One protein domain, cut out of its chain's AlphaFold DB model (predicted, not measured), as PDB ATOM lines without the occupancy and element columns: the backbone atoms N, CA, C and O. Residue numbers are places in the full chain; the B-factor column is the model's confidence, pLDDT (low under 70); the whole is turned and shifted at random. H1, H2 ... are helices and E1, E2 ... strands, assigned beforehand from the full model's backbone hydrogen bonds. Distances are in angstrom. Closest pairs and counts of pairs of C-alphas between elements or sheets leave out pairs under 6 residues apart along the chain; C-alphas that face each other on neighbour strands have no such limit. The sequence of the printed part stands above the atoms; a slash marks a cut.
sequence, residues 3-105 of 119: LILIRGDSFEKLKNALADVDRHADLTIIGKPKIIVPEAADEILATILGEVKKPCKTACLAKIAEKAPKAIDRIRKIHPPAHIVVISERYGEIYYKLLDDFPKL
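AT A GLANCE: This is residues 3 to 105 of the 119 residues of an uncharacterized protein of Methanocaldococcus villosus KIN24-T80 (UniProt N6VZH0). What shape does this domain have? A strongly twisted sheet of four strands makes its middle layer, with H1 and H3 on one face and H2 and H4 on the other. E2, at one edge, bends by 71 degrees at residue 32. What is it built of? The printed part has 103 residues, with four named strands and four named helices in the order E1 H1 E2 H2 E3 H3 E4 H4; the sheet runs E2, E3, E1, E4, all antiparallel, and the class is mixed, helices and strands. How large is it? It is compact and rounded, with a radius of gyration of the C-alphas of 12.4 A and spans of 28 by 27 by 26 A.

IN THESE COORDINATES: Where are the strands? E2 is residues 29 to 36, 16.7 A from first to last C-alpha; E3 is residues 58 to 64, 19.7 A. E1 is residues 3 to 8, 16.4 A, from C-alpha 3 at (13.628, -14.075, 37.666); E4 is residues 83 to 87. Where are the helices? H1 is residues 11 to 23, 18.2 A, and H2 is residues 38 to 49, 16.0 A. H3 is residues 68 to 75, and H4 is residues 93 to 101, ending at C-alpha 101 at (14.441, -17.507, 49.331).

HOW THE PARTS SIT: How are the strands paired? N 34 and O 61 of E2 and E3 are 2.8 A apart, within hydrogen-bond range, as are N 6 and O 60 of E1 and E3, 2.8 A, and N 5 and O 85 of E1 and E4, 2.9 A. E1, H1, E2 and E3, H3, E4 are split strand-helix-strand units, two strands running the same way with another strand between them, each with a right-handed crossover. How do the helices sit? In three layers, helices on both faces of the sheet, H1 lies over E3 and E1 at a height over the sheet of 8.4 A, its closest C-alphas to E3 being Phe 11 and Thr 58, 6.3 A. H2, on the opposite face from H1, has a height of 9.0 A; the closest C-alphas of H3 and E4 are Ala 68 and Val 86, 6.5 A, and those of H4 and E4 are Tyr 95 and Ile 87, 6.5 A. Do the helices meet? H2 and H4 are close but not clearly touching, the C-alphas of Ile 44 and Ile 94 being 7.5 A apart, at a shallow tilt of 25 degrees, opposite ways; H1 and H2 are apart. In each of H1, H2, H3 and H4 every O i to N i+4 pair is within hydrogen-bond range.

THE WHOLE: How far does it reach? The two C-alphas farthest apart are those of Lys 77 and Lys 104, 32.0 A. Is it unbroken and well predicted? The printed part has no cut and no long link; its mean pLDDT is 95.0, and no printed residue is under 70.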
ATOM      1  N   LEU A   3      14.673 -13.227  37.109       97.31
ATOM      2  CA  LEU A   3      13.628 -14.075  37.666       97.31
ATOM      3  C   LEU A   3      12.349 -13.899  36.854       97.31
ATOM      4  O   LEU A   3      12.019 -12.799  36.415       97.31
ATOM      5  N   ILE A   4      11.616 -14.988  36.667       97.31
ATOM      6  CA  ILE A   4      10.249 -14.945  36.160       97.31
ATOM      7  C   ILE A   4       9.322 -15.552  37.203       97.31
ATOM      8  O   ILE A   4       9.555 -16.663  37.685       97.31
ATOM      9  N   LEU A   5       8.282 -14.807  37.552       97.50
ATOM     10  CA  LEU A   5       7.173 -15.270  38.369       97.50
ATOM     11  C   LEU A   5       6.025 -15.627  37.428       97.50
ATOM     12  O   LEU A   5       5.593 -14.800  36.628       97.50
ATOM     13  N   ILE A   6       5.538 -16.858  37.507       97.38
ATOM     14  CA  ILE A   6       4.435 -17.344  36.683       97.38
ATOM     15  C   ILE A   6       3.245 -17.597  37.600       97.38
ATOM     16  O   ILE A   6       3.344 -18.388  38.537       97.38
ATOM     17  N   ARG A   7       2.133 -16.922  37.316       97.25
ATOM     18  CA  ARG A   7       0.867 -16.965  38.052       97.25
ATOM     19  C   ARG A   7      -0.191 -17.651  37.192       97.25
ATOM     20  O   ARG A   7      -0.384 -17.280  36.033       97.25
ATOM     21  N   GLY A   8      -0.896 -18.634  37.740       95.81
ATOM     22  CA  GLY A   8      -1.884 -19.410  36.992       95.81
ATOM     23  C   GLY A   8      -3.008 -19.981  37.848       95.81
ATOM     24  O   GLY A   8      -2.978 -19.940  39.078       95.81
ATOM     25  N   ASP A   9      -4.007 -20.547  37.173       95.00
ATOM     26  CA  ASP A   9      -5.162 -21.170  37.833       95.00
ATOM     27  C   ASP A   9      -4.939 -22.664  38.151       95.00
ATOM     28  O   ASP A   9      -5.724 -23.252  38.891       95.00
ATOM     29  N   SER A  10      -3.911 -23.297  37.569       95.69
ATOM     30  CA  SER A  10      -3.573 -24.710  37.786       95.69
ATOM     31  C   SER A  10      -2.087 -24.995  37.533       95.69
ATOM     32  O   SER A  10      -1.433 -24.328  36.727       95.69
ATOM     33  N   PHE A  11      -1.563 -26.063  38.146       94.44
ATOM     34  CA  PHE A  11      -0.189 -26.529  37.911       94.44
ATOM     35  C   PHE A  11       0.079 -26.934  36.457       94.44
ATOM     36  O   PHE A  11       1.213 -26.852  35.991       94.44
ATOM     37  N   GLU A  12      -0.943 -27.383  35.729       94.50
ATOM     38  CA  GLU A  12      -0.820 -27.691  34.305       94.50
ATOM     39  C   GLU A  12      -0.527 -26.431  33.487       94.50
ATOM     40  O   GLU A  12       0.445 -26.413  32.732       94.50
ATOM     41  N   LYS A  13      -1.277 -25.344  33.722       95.56
ATOM     42  CA  LYS A  13      -1.023 -24.045  33.080       95.56
ATOM     43  C   LYS A  13       0.381 -23.525  33.394       95.56
ATOM     44  O   LYS A  13       1.044 -23.022  32.492       95.56
ATOM     45  N   LEU A  14       0.867 -23.690  34.630       95.81
ATOM     46  CA  LEU A  14       2.239 -23.304  34.993       95.81
ATOM     47  C   LEU A  14       3.292 -24.089  34.200       95.81
ATOM     48  O   LEU A  14       4.218 -23.498  33.649       95.81
ATOM     49  N   LYS A  15       3.152 -25.420  34.121       94.94
ATOM     50  CA  LYS A  15       4.088 -26.278  33.377       94.94
ATOM     51  C   LYS A  15       4.086 -25.959  31.883       94.94
ATOM     52  O   LYS A  15       5.159 -25.889  31.289       94.94
ATOM     53  N   ASN A  16       2.909 -25.739  31.303       95.06
ATOM     54  CA  ASN A  16       2.777 -25.385  29.892       95.06
ATOM     55  C   ASN A  16       3.401 -24.011  29.618       95.06
ATOM     56  O   ASN A  16       4.216 -23.893  28.714       95.06
ATOM     57  N   ALA A  17       3.155 -23.012  30.471       96.38
ATOM     58  CA  ALA A  17       3.798 -21.704  30.346       96.38
ATOM     59  C   ALA A  17       5.330 -21.773  30.489       96.38
ATOM     60  O   ALA A  17       6.046 -21.106  29.748       96.38
ATOM     61  N   LEU A  18       5.862 -22.603  31.394       96.00
ATOM     62  CA  LEU A  18       7.308 -22.852  31.483       96.00
ATOM     63  C   LEU A  18       7.862 -23.499  30.208       96.00
ATOM     64  O   LEU A  18       8.958 -23.152  29.770       96.00
ATOM     65  N   ALA A  19       7.120 -24.432  29.607       93.88
ATOM     66  CA  ALA A  19       7.498 -25.033  28.333       93.88
ATOM     67  C   ALA A  19       7.477 -24.002  27.193       93.88
ATOM     68  O   ALA A  19       8.387 -24.017  26.364       93.88
ATOM     69  N   ASP A  20       6.513 -23.079  27.188       95.12
ATOM     70  CA  ASP A  20       6.451 -21.986  26.215       95.12
ATOM     71  C   ASP A  20       7.627 -21.022  26.376       95.12
ATOM     72  O   ASP A  20       8.248 -20.634  25.386       95.12
ATOM     73  N   VAL A  21       7.994 -20.689  27.615       95.31
ATOM     74  CA  VAL A  21       9.183 -19.881  27.919       95.31
ATOM     75  C   VAL A  21      10.454 -20.539  27.371       95.31
ATOM     76  O   VAL A  21      11.260 -19.874  26.722       95.31
ATOM     77  N   ASP A  22      10.630 -21.843  27.598       92.94
ATOM     78  CA  ASP A  22      11.834 -22.573  27.182       92.94
ATOM     79  C   ASP A  22      11.889 -22.789  25.658       92.94
ATOM     80  O   ASP A  22      12.941 -22.633  25.042       92.94
ATOM     81  N   ARG A  23      10.756 -23.130  25.026       91.88
ATOM     82  CA  ARG A  23      10.705 -23.557  23.614       91.88
ATOM     83  C   ARG A  23      10.329 -22.452  22.640       91.88
ATOM     84  O   ARG A  23      10.908 -22.380  21.559       91.88
ATOM     85  N   HIS A  24       9.336 -21.641  22.985       93.50
ATOM     86  CA  HIS A  24       8.745 -20.661  22.073       93.50
ATOM     87  C   HIS A  24       9.327 -19.263  22.290       93.50
ATOM     88  O   HIS A  24       9.596 -18.564  21.317       93.50
ATOM     89  N   ALA A  25       9.610 -18.881  23.540       94.38
ATOM     90  CA  ALA A  25      10.359 -17.661  23.839       94.38
ATOM     91  C   ALA A  25      11.887 -17.863  23.754       94.38
ATOM     92  O   ALA A  25      12.633 -16.885  23.814       94.38
ATOM     93  N   ASP A  26      12.372 -19.103  23.594       94.38
ATOM     94  CA  ASP A  26      13.806 -19.447  23.523       94.38
ATOM     95  C   ASP A  26      14.598 -18.949  24.756       94.38
ATOM     96  O   ASP A  26      15.768 -18.582  24.665       94.38
ATOM     97  N   LEU A  27      13.960 -18.861  25.927       95.44
ATOM     98  CA  LEU A  27      14.605 -18.400  27.159       95.44
ATOM     99  C   LEU A  27      15.168 -19.579  27.942       95.44
ATOM    100  O   LEU A  27      14.489 -20.565  28.209       95.44
ATOM    101  N   THR A  28      16.424 -19.472  28.358       94.94
ATOM    102  CA  THR A  28      17.113 -20.586  28.996       94.94
ATOM    103  C   THR A  28      16.786 -20.630  30.481       94.94
ATOM    104  O   THR A  28      17.374 -19.887  31.270       94.94
ATOM    105  N   ILE A  29      15.922 -21.563  30.888       94.94
ATOM    106  CA  ILE A  29      15.661 -21.814  32.311       94.94
ATOM    107  C   ILE A  29      16.909 -22.419  32.983       94.94
ATOM    108  O   ILE A  29      17.490 -23.414  32.516       94.94
ATOM    109  N   ILE A  30      17.320 -21.799  34.090       93.81
ATOM    110  CA  ILE A  30      18.456 -22.178  34.935       93.81
ATOM    111  C   ILE A  30      17.941 -22.942  36.156       93.81
ATOM    112  O   ILE A  30      17.177 -22.416  36.968       93.81
ATOM    113  N   GLY A  31      18.434 -24.166  36.337       92.19
ATOM    114  CA  GLY A  31      18.034 -25.022  37.450       92.19
ATOM    115  C   GLY A  31      16.590 -25.509  37.323       92.19
ATOM    116  O   GLY A  31      16.075 -25.681  36.217       92.19
ATOM    117  N   LYS A  32      15.953 -25.775  38.468       94.12
ATOM    118  CA  LYS A  32      14.561 -26.235  38.534       94.12
ATOM    119  C   LYS A  32      13.647 -25.094  38.998       94.12
ATOM    120  O   LYS A  32      13.993 -24.450  39.991       94.12
ATOM    121  N   PRO A  33      12.496 -24.871  38.338       96.56
ATOM    122  CA  PRO A  33      11.466 -23.969  38.835       96.56
ATOM    123  C   PRO A  33      11.006 -24.365  40.240       96.56
ATOM    124  O   PRO A  33      11.008 -25.547  40.609       96.56
ATOM    125  N   LYS A  34      10.617 -23.368  41.023       97.25
ATOM    126  CA  LYS A  34      10.231 -23.497  42.426       97.25
ATOM    127  C   LYS A  34       8.782 -23.078  42.613       97.25
ATOM    128  O   LYS A  34       8.339 -22.136  41.971       97.25
ATOM    129  N   ILE A  35       8.046 -23.772  43.466       97.00
ATOM    130  CA  ILE A  35       6.681 -23.392  43.833       97.00
ATOM    131  C   ILE A  35       6.768 -22.281  44.878       97.00
ATOM    132  O   ILE A  35       7.564 -22.367  45.811       97.00
ATOM    133  N   ILE A  36       5.944 -21.253  44.706       96.75
ATOM    134  CA  ILE A  36       5.722 -20.193  45.689       96.75
ATOM    135  C   ILE A  36       4.234 -20.179  46.037       96.75
ATOM    136  O   ILE A  36       3.400 -20.538  45.201       96.75
ATOM    137  N   VAL A  37       3.906 -19.816  47.278       95.75
ATOM    138  CA  VAL A  37       2.509 -19.698  47.705       95.75
ATOM    139  C   VAL A  37       1.803 -18.609  46.875       95.75
ATOM    140  O   VAL A  37       2.419 -17.569  46.615       95.75
ATOM    141  N   PRO A  38       0.569 -18.846  46.391       96.50
ATOM    142  CA  PRO A  38      -0.139 -17.906  45.517       96.50
ATOM    143  C   PRO A  38      -0.275 -16.496  46.099       96.50
ATOM    144  O   PRO A  38      -0.104 -15.519  45.378       96.50
ATOM    145  N   GLU A  39      -0.495 -16.395  47.406       96.31
ATOM    146  CA  GLU A  39      -0.667 -15.139  48.133       96.31
ATOM    147  C   GLU A  39       0.604 -14.286  48.047       96.31
ATOM    148  O   GLU A  39       0.552 -13.132  47.631       96.31
ATOM    149  N   ALA A  40       1.772 -14.886  48.299       95.56
ATOM    150  CA  ALA A  40       3.055 -14.197  48.161       95.56
ATOM    151  C   ALA A  40       3.324 -13.776  46.707       95.56
ATOM    152  O   ALA A  40       3.879 -12.710  46.453       95.56
ATOM    153  N   ALA A  41       2.929 -14.596  45.727       96.38
ATOM    154  CA  ALA A  41       3.047 -14.234  44.315       96.38
ATOM    155  C   ALA A  41       2.170 -13.026  43.947       96.38
ATOM    156  O   ALA A  41       2.582 -12.185  43.143       96.38
ATOM    157  N   ASP A  42       0.977 -12.937  44.527       96.44
ATOM    158  CA  ASP A  42       0.061 -11.822  44.329       96.44
ATOM    159  C   ASP A  42       0.554 -10.554  45.040       96.44
ATOM    160  O   ASP A  42       0.532  -9.493  44.427       96.44
ATOM    161  N   GLU A  43       1.110 -10.652  46.250       95.19
ATOM    162  CA  GLU A  43       1.756  -9.529  46.956       95.19
ATOM    163  C   GLU A  43       2.951  -8.951  46.181       95.19
ATOM    164  O   GLU A  43       3.093  -7.731  46.033       95.19
ATOM    165  N   ILE A  44       3.801  -9.824  45.629       94.56
ATOM    166  CA  ILE A  44       4.922  -9.411  44.772       94.56
ATOM    167  C   ILE A  44       4.391  -8.666  43.554       94.56
ATOM    168  O   ILE A  44       4.904  -7.601  43.204       94.56
ATOM    169  N   LEU A  45       3.360  -9.211  42.901       94.50
ATOM    170  CA  LEU A  45       2.760  -8.526  41.769       94.50
ATOM    171  C   LEU A  45       2.161  -7.190  42.183       94.50
ATOM    172  O   LEU A  45       2.296  -6.226  41.432       94.50
ATOM    173  N   ALA A  46       1.540  -7.130  43.357       94.19
ATOM    174  CA  ALA A  46       0.892  -5.924  43.821       94.19
ATOM    175  C   ALA A  46       1.888  -4.787  44.047       94.19
ATOM    176  O   ALA A  46       1.635  -3.635  43.711       94.19
ATOM    177  N   THR A  47       3.080  -5.139  44.520       91.00
ATOM    178  CA  THR A  47       4.166  -4.177  44.704       91.00
ATOM    179  C   THR A  47       4.726  -3.675  43.364       91.00
ATOM    180  O   THR A  47       5.224  -2.557  43.278       91.00
ATOM    181  N   ILE A  48       4.637  -4.482  42.300       88.44
ATOM    182  CA  ILE A  48       5.157  -4.139  40.967       88.44
ATOM    183  C   ILE A  48       4.128  -3.383  40.110       88.44
ATOM    184  O   ILE A  48       4.502  -2.449  39.401       88.44
ATOM    185  N   LEU A  49       2.861  -3.811  40.114       87.31
ATOM    186  CA  LEU A  49       1.803  -3.317  39.217       87.31
ATOM    187  C   LEU A  49       0.629  -2.633  39.939       87.31
ATOM    188  O   LEU A  49      -0.252  -2.105  39.264       87.31
ATOM    189  N   GLY A  50       0.590  -2.634  41.273       89.00
ATOM    190  CA  GLY A  50      -0.534  -2.114  42.056       89.00
ATOM    191  C   GLY A  50      -1.628  -3.158  42.292       89.00
ATOM    192  O   GLY A  50      -1.361  -4.302  42.618       89.00
ATOM    193  N   GLU A  51      -2.898  -2.795  42.173       89.12
ATOM    194  CA  GLU A  51      -3.992  -3.688  42.573       89.12
ATOM    195  C   GLU A  51      -4.064  -5.005  41.760       89.12
ATOM    196  O   GLU A  51      -4.084  -5.015  40.524       89.12
ATOM    197  N   VAL A  52      -4.185  -6.143  42.459       91.31
ATOM    198  CA  VAL A  52      -4.376  -7.466  41.845       91.31
ATOM    199  C   VAL A  52      -5.865  -7.785  41.729       91.31
ATOM    200  O   VAL A  52      -6.485  -8.303  42.649       91.31
ATOM    201  N   LYS A  53      -6.437  -7.546  40.543       87.69
ATOM    202  CA  LYS A  53      -7.869  -7.796  40.273       87.69
ATOM    203  C   LYS A  53      -8.274  -9.271  40.316       87.69
ATOM    204  O   LYS A  53      -9.411  -9.598  40.635       87.69
ATOM    205  N   LYS A  54      -7.362 -10.164  39.921       91.19
ATOM    206  CA  LYS A  54      -7.596 -11.613  39.890       91.19
ATOM    207  C   LYS A  54      -6.461 -12.331  40.620       91.19
ATOM    208  O   LYS A  54      -5.359 -12.420  40.053       91.19
ATOM    209  N   PRO A  55      -6.720 -12.840  41.836       94.19
ATOM    210  CA  PRO A  55      -5.771 -13.669  42.557       94.19
ATOM    211  C   PRO A  55      -5.437 -14.939  41.777       94.19
ATOM    212  O   PRO A  55      -6.281 -15.475  41.046       94.19
ATOM    213  N   CYS A  56      -4.202 -15.415  41.900       96.38
ATOM    214  CA  CYS A  56      -3.814 -16.684  41.294       96.38
ATOM    215  C   CYS A  56      -4.111 -17.858  42.237       96.38
ATOM    216  O   CYS A  56      -4.223 -17.691  43.445       96.38
ATOM    217  N   LYS A  57      -4.266 -19.069  41.687       97.00
ATOM    218  CA  LYS A  57      -4.467 -20.292  42.494       97.00
ATOM    219  C   LYS A  57      -3.184 -21.092  42.669       97.00
ATOM    220  O   LYS A  57      -3.072 -21.926  43.559       97.00
ATOM    221  N   THR A  58      -2.236 -20.889  41.764       97.00
ATOM    222  CA  THR A  58      -0.945 -21.571  41.737       97.00
ATOM    223  C   THR A  58       0.100 -20.608  41.193       97.00
ATOM    224  O   THR A  58      -0.182 -19.853  40.257       97.00
ATOM    225  N   ALA A  59       1.313 -20.664  41.736       97.88
ATOM    226  CA  ALA A  59       2.415 -19.853  41.251       97.88
ATOM    227  C   ALA A  59       3.754 -20.595  41.310       97.88
ATOM    228  O   ALA A  59       3.978 -21.491  42.130       97.88
ATOM    229  N   CYS A  60       4.665 -20.220  40.415       97.56
ATOM    230  CA  CYS A  60       6.039 -20.696  40.453       97.56
ATOM    231  C   CYS A  60       7.039 -19.609  40.064       97.56
ATOM    232  O   CYS A  60       6.744 -18.724  39.263       97.56
ATOM    233  N   LEU A  61       8.249 -19.734  40.594       97.69
ATOM    234  CA  LEU A  61       9.386 -18.871  40.334       97.69
ATOM    235  C   LEU A  61      10.448 -19.653  39.554       97.69
ATOM    236  O   LEU A  61      10.797 -20.782  39.910       97.69
ATOM    237  N   ALA A  62      10.995 -19.062  38.498       97.06
ATOM    238  CA  ALA A  62      12.090 -19.650  37.735       97.06
ATOM    239  C   ALA A  62      13.187 -18.623  37.456       97.06
ATOM    240  O   ALA A  62      12.930 -17.428  37.319       97.06
ATOM    241  N   LYS A  63      14.427 -19.107  37.353       96.94
ATOM    242  CA  LYS A  63      15.571 -18.311  36.905       96.94
ATOM    243  C   LYS A  63      15.764 -18.507  35.411       96.94
ATOM    244  O   LYS A  63      15.746 -19.644  34.945       96.94
ATOM    245  N   ILE A  64      16.017 -17.423  34.691       96.94
ATOM    246  CA  ILE A  64      16.417 -17.442  33.281       96.94
ATOM    247  C   ILE A  64      17.799 -16.808  33.101       96.94
ATOM    248  O   ILE A  64      18.208 -15.932  33.872       96.94
ATOM    249  N   ALA A  65      18.542 -17.274  32.097       96.25
ATOM    250  CA  ALA A  65      19.892 -16.781  31.816       96.25
ATOM    251  C   ALA A  65      19.885 -15.364  31.237       96.25
ATOM    252  O   ALA A  65      20.755 -14.547  31.545       96.25
ATOM    253  N   GLU A  66      18.884 -15.075  30.415       96.50
ATOM    254  CA  GLU A  66      18.724 -13.826  29.698       96.50
ATOM    255  C   GLU A  66      18.411 -12.659  30.649       96.50
ATOM    256  O   GLU A  66      17.873 -12.837  31.742       96.50
ATOM    257  N   LYS A  67      18.776 -11.442  30.228       96.25
ATOM    258  CA  LYS A  67      18.425 -10.203  30.935       96.25
ATOM    259  C   LYS A  67      16.975  -9.811  30.642       96.25
ATOM    260  O   LYS A  67      16.453 -10.115  29.568       96.25
ATOM    261  N   ALA A  68      16.375  -9.054  31.554       95.94
ATOM    262  CA  ALA A  68      14.973  -8.652  31.486       95.94
ATOM    263  C   ALA A  68      14.511  -8.037  30.152       95.94
ATOM    264  O   ALA A  68      13.484  -8.502  29.669       95.94
ATOM    265  N   PRO A  69      15.234  -7.105  29.490       96.25
ATOM    266  CA  PRO A  69      14.782  -6.564  28.201       96.25
ATOM    267  C   PRO A  69      14.564  -7.659  27.148       96.25
ATOM    268  O   PRO A  69      13.482  -7.790  26.587       96.25
ATOM    269  N   LYS A  70      15.556  -8.545  26.981       96.62
ATOM    270  CA  LYS A  70      15.483  -9.680  26.052       96.62
ATOM    271  C   LYS A  70      14.380 -10.670  26.440       96.62
ATOM    272  O   LYS A  70      13.736 -11.240  25.562       96.62
ATOM    273  N   ALA A  71      14.181 -10.895  27.738       96.88
ATOM    274  CA  ALA A  71      13.122 -11.765  28.235       96.88
ATOM    275  C   ALA A  71      11.731 -11.210  27.905       96.88
ATOM    276  O   ALA A  71      10.908 -11.934  27.351       96.88
ATOM    277  N   ILE A  72      11.498  -9.922  28.172       96.44
ATOM    278  CA  ILE A  72      10.241  -9.226  27.880       96.44
ATOM    279  C   ILE A  72       9.947  -9.271  26.378       96.44
ATOM    280  O   ILE A  72       8.862  -9.696  25.986       96.44
ATOM    281  N   ASP A  73      10.920  -8.924  25.532       97.00
ATOM    282  CA  ASP A  73      10.747  -8.917  24.073       97.00
ATOM    283  C   ASP A  73      10.373 -10.288  23.502       97.00
ATOM    284  O   ASP A  73       9.661 -10.379  22.501       97.00
ATOM    285  N   ARG A  74      10.867 -11.367  24.116       96.81
ATOM    286  CA  ARG A  74      10.587 -12.746  23.697       96.81
ATOM    287  C   ARG A  74       9.262 -13.259  24.250       96.81
ATOM    288  O   ARG A  74       8.487 -13.837  23.496       96.81
ATOM    289  N   ILE A  75       8.971 -12.999  25.524       96.62
ATOM    290  CA  ILE A  75       7.704 -13.390  26.160       96.62
ATOM    291  C   ILE A  75       6.519 -12.685  25.487       96.62
ATOM    292  O   ILE A  75       5.498 -13.313  25.250       96.62
ATOM    293  N   ARG A  76       6.662 -11.415  25.084       95.44
ATOM    294  CA  ARG A  76       5.602 -10.672  24.375       95.44
ATOM    295  C   ARG A  76       5.212 -11.263  23.014       95.44
ATOM    296  O   ARG A  76       4.177 -10.885  22.481       95.44
ATOM    297  N   LYS A  77       6.037 -12.140  22.433       96.06
ATOM    298  CA  LYS A  77       5.795 -12.777  21.124       96.06
ATOM    299  C   LYS A  77       5.088 -14.128  21.233       96.06
ATOM    300  O   LYS A  77       4.798 -14.741  20.210       96.06
ATOM    301  N   ILE A  78       4.843 -14.606  22.450       95.62
ATOM    302  CA  ILE A  78       4.166 -15.874  22.718       95.62
ATOM    303  C   ILE A  78       2.860 -15.624  23.478       95.62
ATOM    304  O   ILE A  78       2.677 -14.575  24.089       95.62
ATOM    305  N   HIS A  79       1.959 -16.607  23.455       93.31
ATOM    306  CA  HIS A  79       0.649 -16.539  24.111       93.31
ATOM    307  C   HIS A  79       0.543 -17.621  25.196       93.31
ATOM    308  O   HIS A  79      -0.187 -18.597  25.015       93.31
ATOM    309  N   PRO A  80       1.310 -17.508  26.297       93.12
ATOM    310  CA  PRO A  80       1.350 -18.545  27.314       93.12
ATOM    311  C   PRO A  80       0.005 -18.645  28.053       93.12
ATOM    312  O   PRO A  80      -0.660 -17.631  28.275       93.12
ATOM    313  N   PRO A  81      -0.387 -19.840  28.527       93.62
ATOM    314  CA  PRO A  81      -1.658 -20.061  29.224       93.62
ATOM    315  C   PRO A  81      -1.679 -19.525  30.669       93.62
ATOM    316  O   PRO A  81      -2.664 -19.720  31.387       93.62
ATOM    317  N   ALA A  82      -0.590 -18.899  31.124       95.88
ATOM    318  CA  ALA A  82      -0.419 -18.343  32.461       95.88
ATOM    319  C   ALA A  82       0.227 -16.953  32.383       95.88
ATOM    320  O   ALA A  82       0.941 -16.635  31.431       95.88
ATOM    321  N   HIS A  83      -0.004 -16.130  33.405       95.19
ATOM    322  CA  HIS A  83       0.531 -14.776  33.467       95.19
ATOM    323  C   HIS A  83       1.996 -14.806  33.916       95.19
ATOM    324  O   HIS A  83       2.310 -15.367  34.966       95.19
ATOM    325  N   ILE A  84       2.889 -14.206  33.127       96.50
ATOM    326  CA  ILE A  84       4.333 -14.182  33.383       96.50
ATOM    327  C   ILE A  84       4.766 -12.764  33.736       96.50
ATOM    328  O   ILE A  84       4.559 -11.831  32.965       96.50
ATOM    329  N   VAL A  85       5.426 -12.627  34.879       95.62
ATOM    330  CA  VAL A  85       5.966 -11.373  35.398       95.62
ATOM    331  C   VAL A  85       7.485 -11.480  35.402       95.62
ATOM    332  O   VAL A  85       8.053 -12.407  35.980       95.62
ATOM    333  N   VAL A  86       8.156 -10.542  34.737       96.25
ATOM    334  CA  VAL A  86       9.620 -10.503  34.656       96.25
ATOM    335  C   VAL A  86      10.158  -9.625  35.782       96.25
ATOM    336  O   VAL A  86       9.903  -8.425  35.809       96.25
ATOM    337  N   ILE A  87      10.928 -10.217  36.693       96.06
ATOM    338  CA  ILE A  87      11.484  -9.549  37.874       96.06
ATOM    339  C   ILE A  87      13.006  -9.480  37.727       96.06
ATOM    340  O   ILE A  87      13.703 -10.494  37.647       96.06
ATOM    341  N   SER A  88      13.525  -8.259  37.679       95.00
ATOM    342  CA  SER A  88      14.952  -7.968  37.529       95.00
ATOM    343  C   SER A  88      15.500  -7.209  38.729       95.00
ATOM    344  O   SER A  88      14.730  -6.694  39.535       95.00
ATOM    345  N   GLU A  89      16.824  -7.062  38.781       94.62
ATOM    346  CA  GLU A  89      17.550  -6.275  39.791       94.62
ATOM    347  C   GLU A  89      17.034  -4.838  39.967       94.62
ATOM    348  O   GLU A  89      17.201  -4.253  41.031       94.62
ATOM    349  N   ARG A  90      16.343  -4.281  38.961       91.88
ATOM    350  CA  ARG A  90      15.714  -2.952  39.037       91.88
ATOM    351  C   ARG A  90      14.638  -2.839  40.118       91.88
ATOM    352  O   ARG A  90      14.362  -1.732  40.556       91.88
ATOM    353  N   TYR A  91      14.048  -3.957  40.542       92.00
ATOM    354  CA  TYR A  91      13.088  -3.995  41.649       92.00
ATOM    355  C   TYR A  91      13.761  -4.127  43.026       92.00
ATOM    356  O   TYR A  91      13.079  -4.400  44.013       92.00
ATOM    357  N   GLY A  92      15.086  -3.947  43.100       93.12
ATOM    358  CA  GLY A  92      15.834  -3.806  44.347       93.12
ATOM    359  C   GLY A  92      15.581  -4.948  45.327       93.12
ATOM    360  O   GLY A  92      15.778  -6.120  44.997       93.12
ATOM    361  N   GLU A  93      15.130  -4.594  46.529       93.38
ATOM    362  CA  GLU A  93      14.925  -5.510  47.657       93.38
ATOM    363  C   GLU A  93      14.075  -6.735  47.307       93.38
ATOM    364  O   GLU A  93      14.429  -7.850  47.688       93.38
ATOM    365  N   ILE A  94      13.005  -6.565  46.522       93.50
ATOM    366  CA  ILE A  94      12.112  -7.669  46.130       93.50
ATOM    367  C   ILE A  94      12.891  -8.730  45.353       93.50
ATOM    368  O   ILE A  94      12.750  -9.927  45.603       93.50
ATOM    369  N   TYR A  95      13.731  -8.299  44.411       95.81
ATOM    370  CA  TYR A  95      14.519  -9.208  43.590       95.81
ATOM    371  C   TYR A  95      15.543  -9.980  44.431       95.81
ATOM    372  O   TYR A  95      15.645 -11.200  44.289       95.81
ATOM    373  N   TYR A  96      16.269  -9.297  45.320       95.88
ATOM    374  CA  TYR A  96      17.283  -9.935  46.162       95.88
ATOM    375  C   TYR A  96      16.667 -10.885  47.194       95.88
ATOM    376  O   TYR A  96      17.114 -12.024  47.303       95.88
ATOM    377  N   LYS A  97      15.565 -10.492  47.841       94.88
ATOM    378  CA  LYS A  97      14.818 -11.370  48.752       94.88
ATOM    379  C   LYS A  97      14.345 -12.644  48.049       94.88
ATOM    380  O   LYS A  97      14.529 -13.746  48.558       94.88
ATOM    381  N   LEU A  98      13.792 -12.512  46.840       95.50
ATOM    382  CA  LEU A  98      13.367 -13.673  46.056       95.50
ATOM    383  C   LEU A  98      14.528 -14.593  45.684       95.50
ATOM    384  O   LEU A  98      14.329 -15.805  45.606       95.50
ATOM    385  N   LEU A  99      15.725 -14.051  45.446       95.12
ATOM    386  CA  LEU A  99      16.913 -14.862  45.197       95.12
ATOM    387  C   LEU A  99      17.370 -15.631  46.435       95.12
ATOM    388  O   LEU A  99      17.692 -16.814  46.304       95.12
ATOM    389  N   ASP A 100      17.353 -14.990  47.601       95.69
ATOM    390  CA  ASP A 100      17.745 -15.600  48.874       95.69
ATOM    391  C   ASP A 100      16.766 -16.695  49.316       95.69
ATOM    392  O   ASP A 100      17.166 -17.721  49.876       95.69
ATOM    393  N   ASP A 101      15.477 -16.520  49.019       94.56
ATOM    394  CA  ASP A 101      14.441 -17.507  49.331       94.56
ATOM    395  C   ASP A 101      14.346 -18.627  48.289       94.56
ATOM    396  O   ASP A 101      14.005 -19.763  48.631       94.56
ATOM    397  N   PHE A 102      14.724 -18.369  47.031       95.69
ATOM    398  CA  PHE A 102      14.697 -19.344  45.935       95.69
ATOM    399  C   PHE A 102      15.223 -20.750  46.297       95.69
ATOM    400  O   PHE A 102      14.555 -21.737  45.958       95.69
ATOM    401  N   PRO A 103      16.405 -20.922  46.933       94.75
ATOM    402  CA  PRO A 103      16.904 -22.253  47.274       94.75
ATOM    403  C   PRO A 103      16.002 -22.996  48.269       94.75
ATOM    404  O   PRO A 103      15.875 -24.217  48.142       94.75
ATOM    405  N   LYS A 104      15.340 -22.269  49.179       94.81
ATOM    406  CA  LYS A 104      14.480 -22.792  50.256       94.81
ATOM    407  C   LYS A 104      13.117 -23.259  49.741       94.81
ATOM    408  O   LYS A 104      12.481 -24.113  50.352       94.81
ATOM    409  N   LEU A 105      12.671 -22.722  48.605       95.69
ATOM    410  CA  LEU A 105      11.365 -23.044  48.038       95.69
ATOM    411  C   LEU A 105      11.279 -24.499  47.529       95.69
ATOM    412  O   LEU A 105      12.261 -25.042  46.992       95.69
TER     413      LEU A 105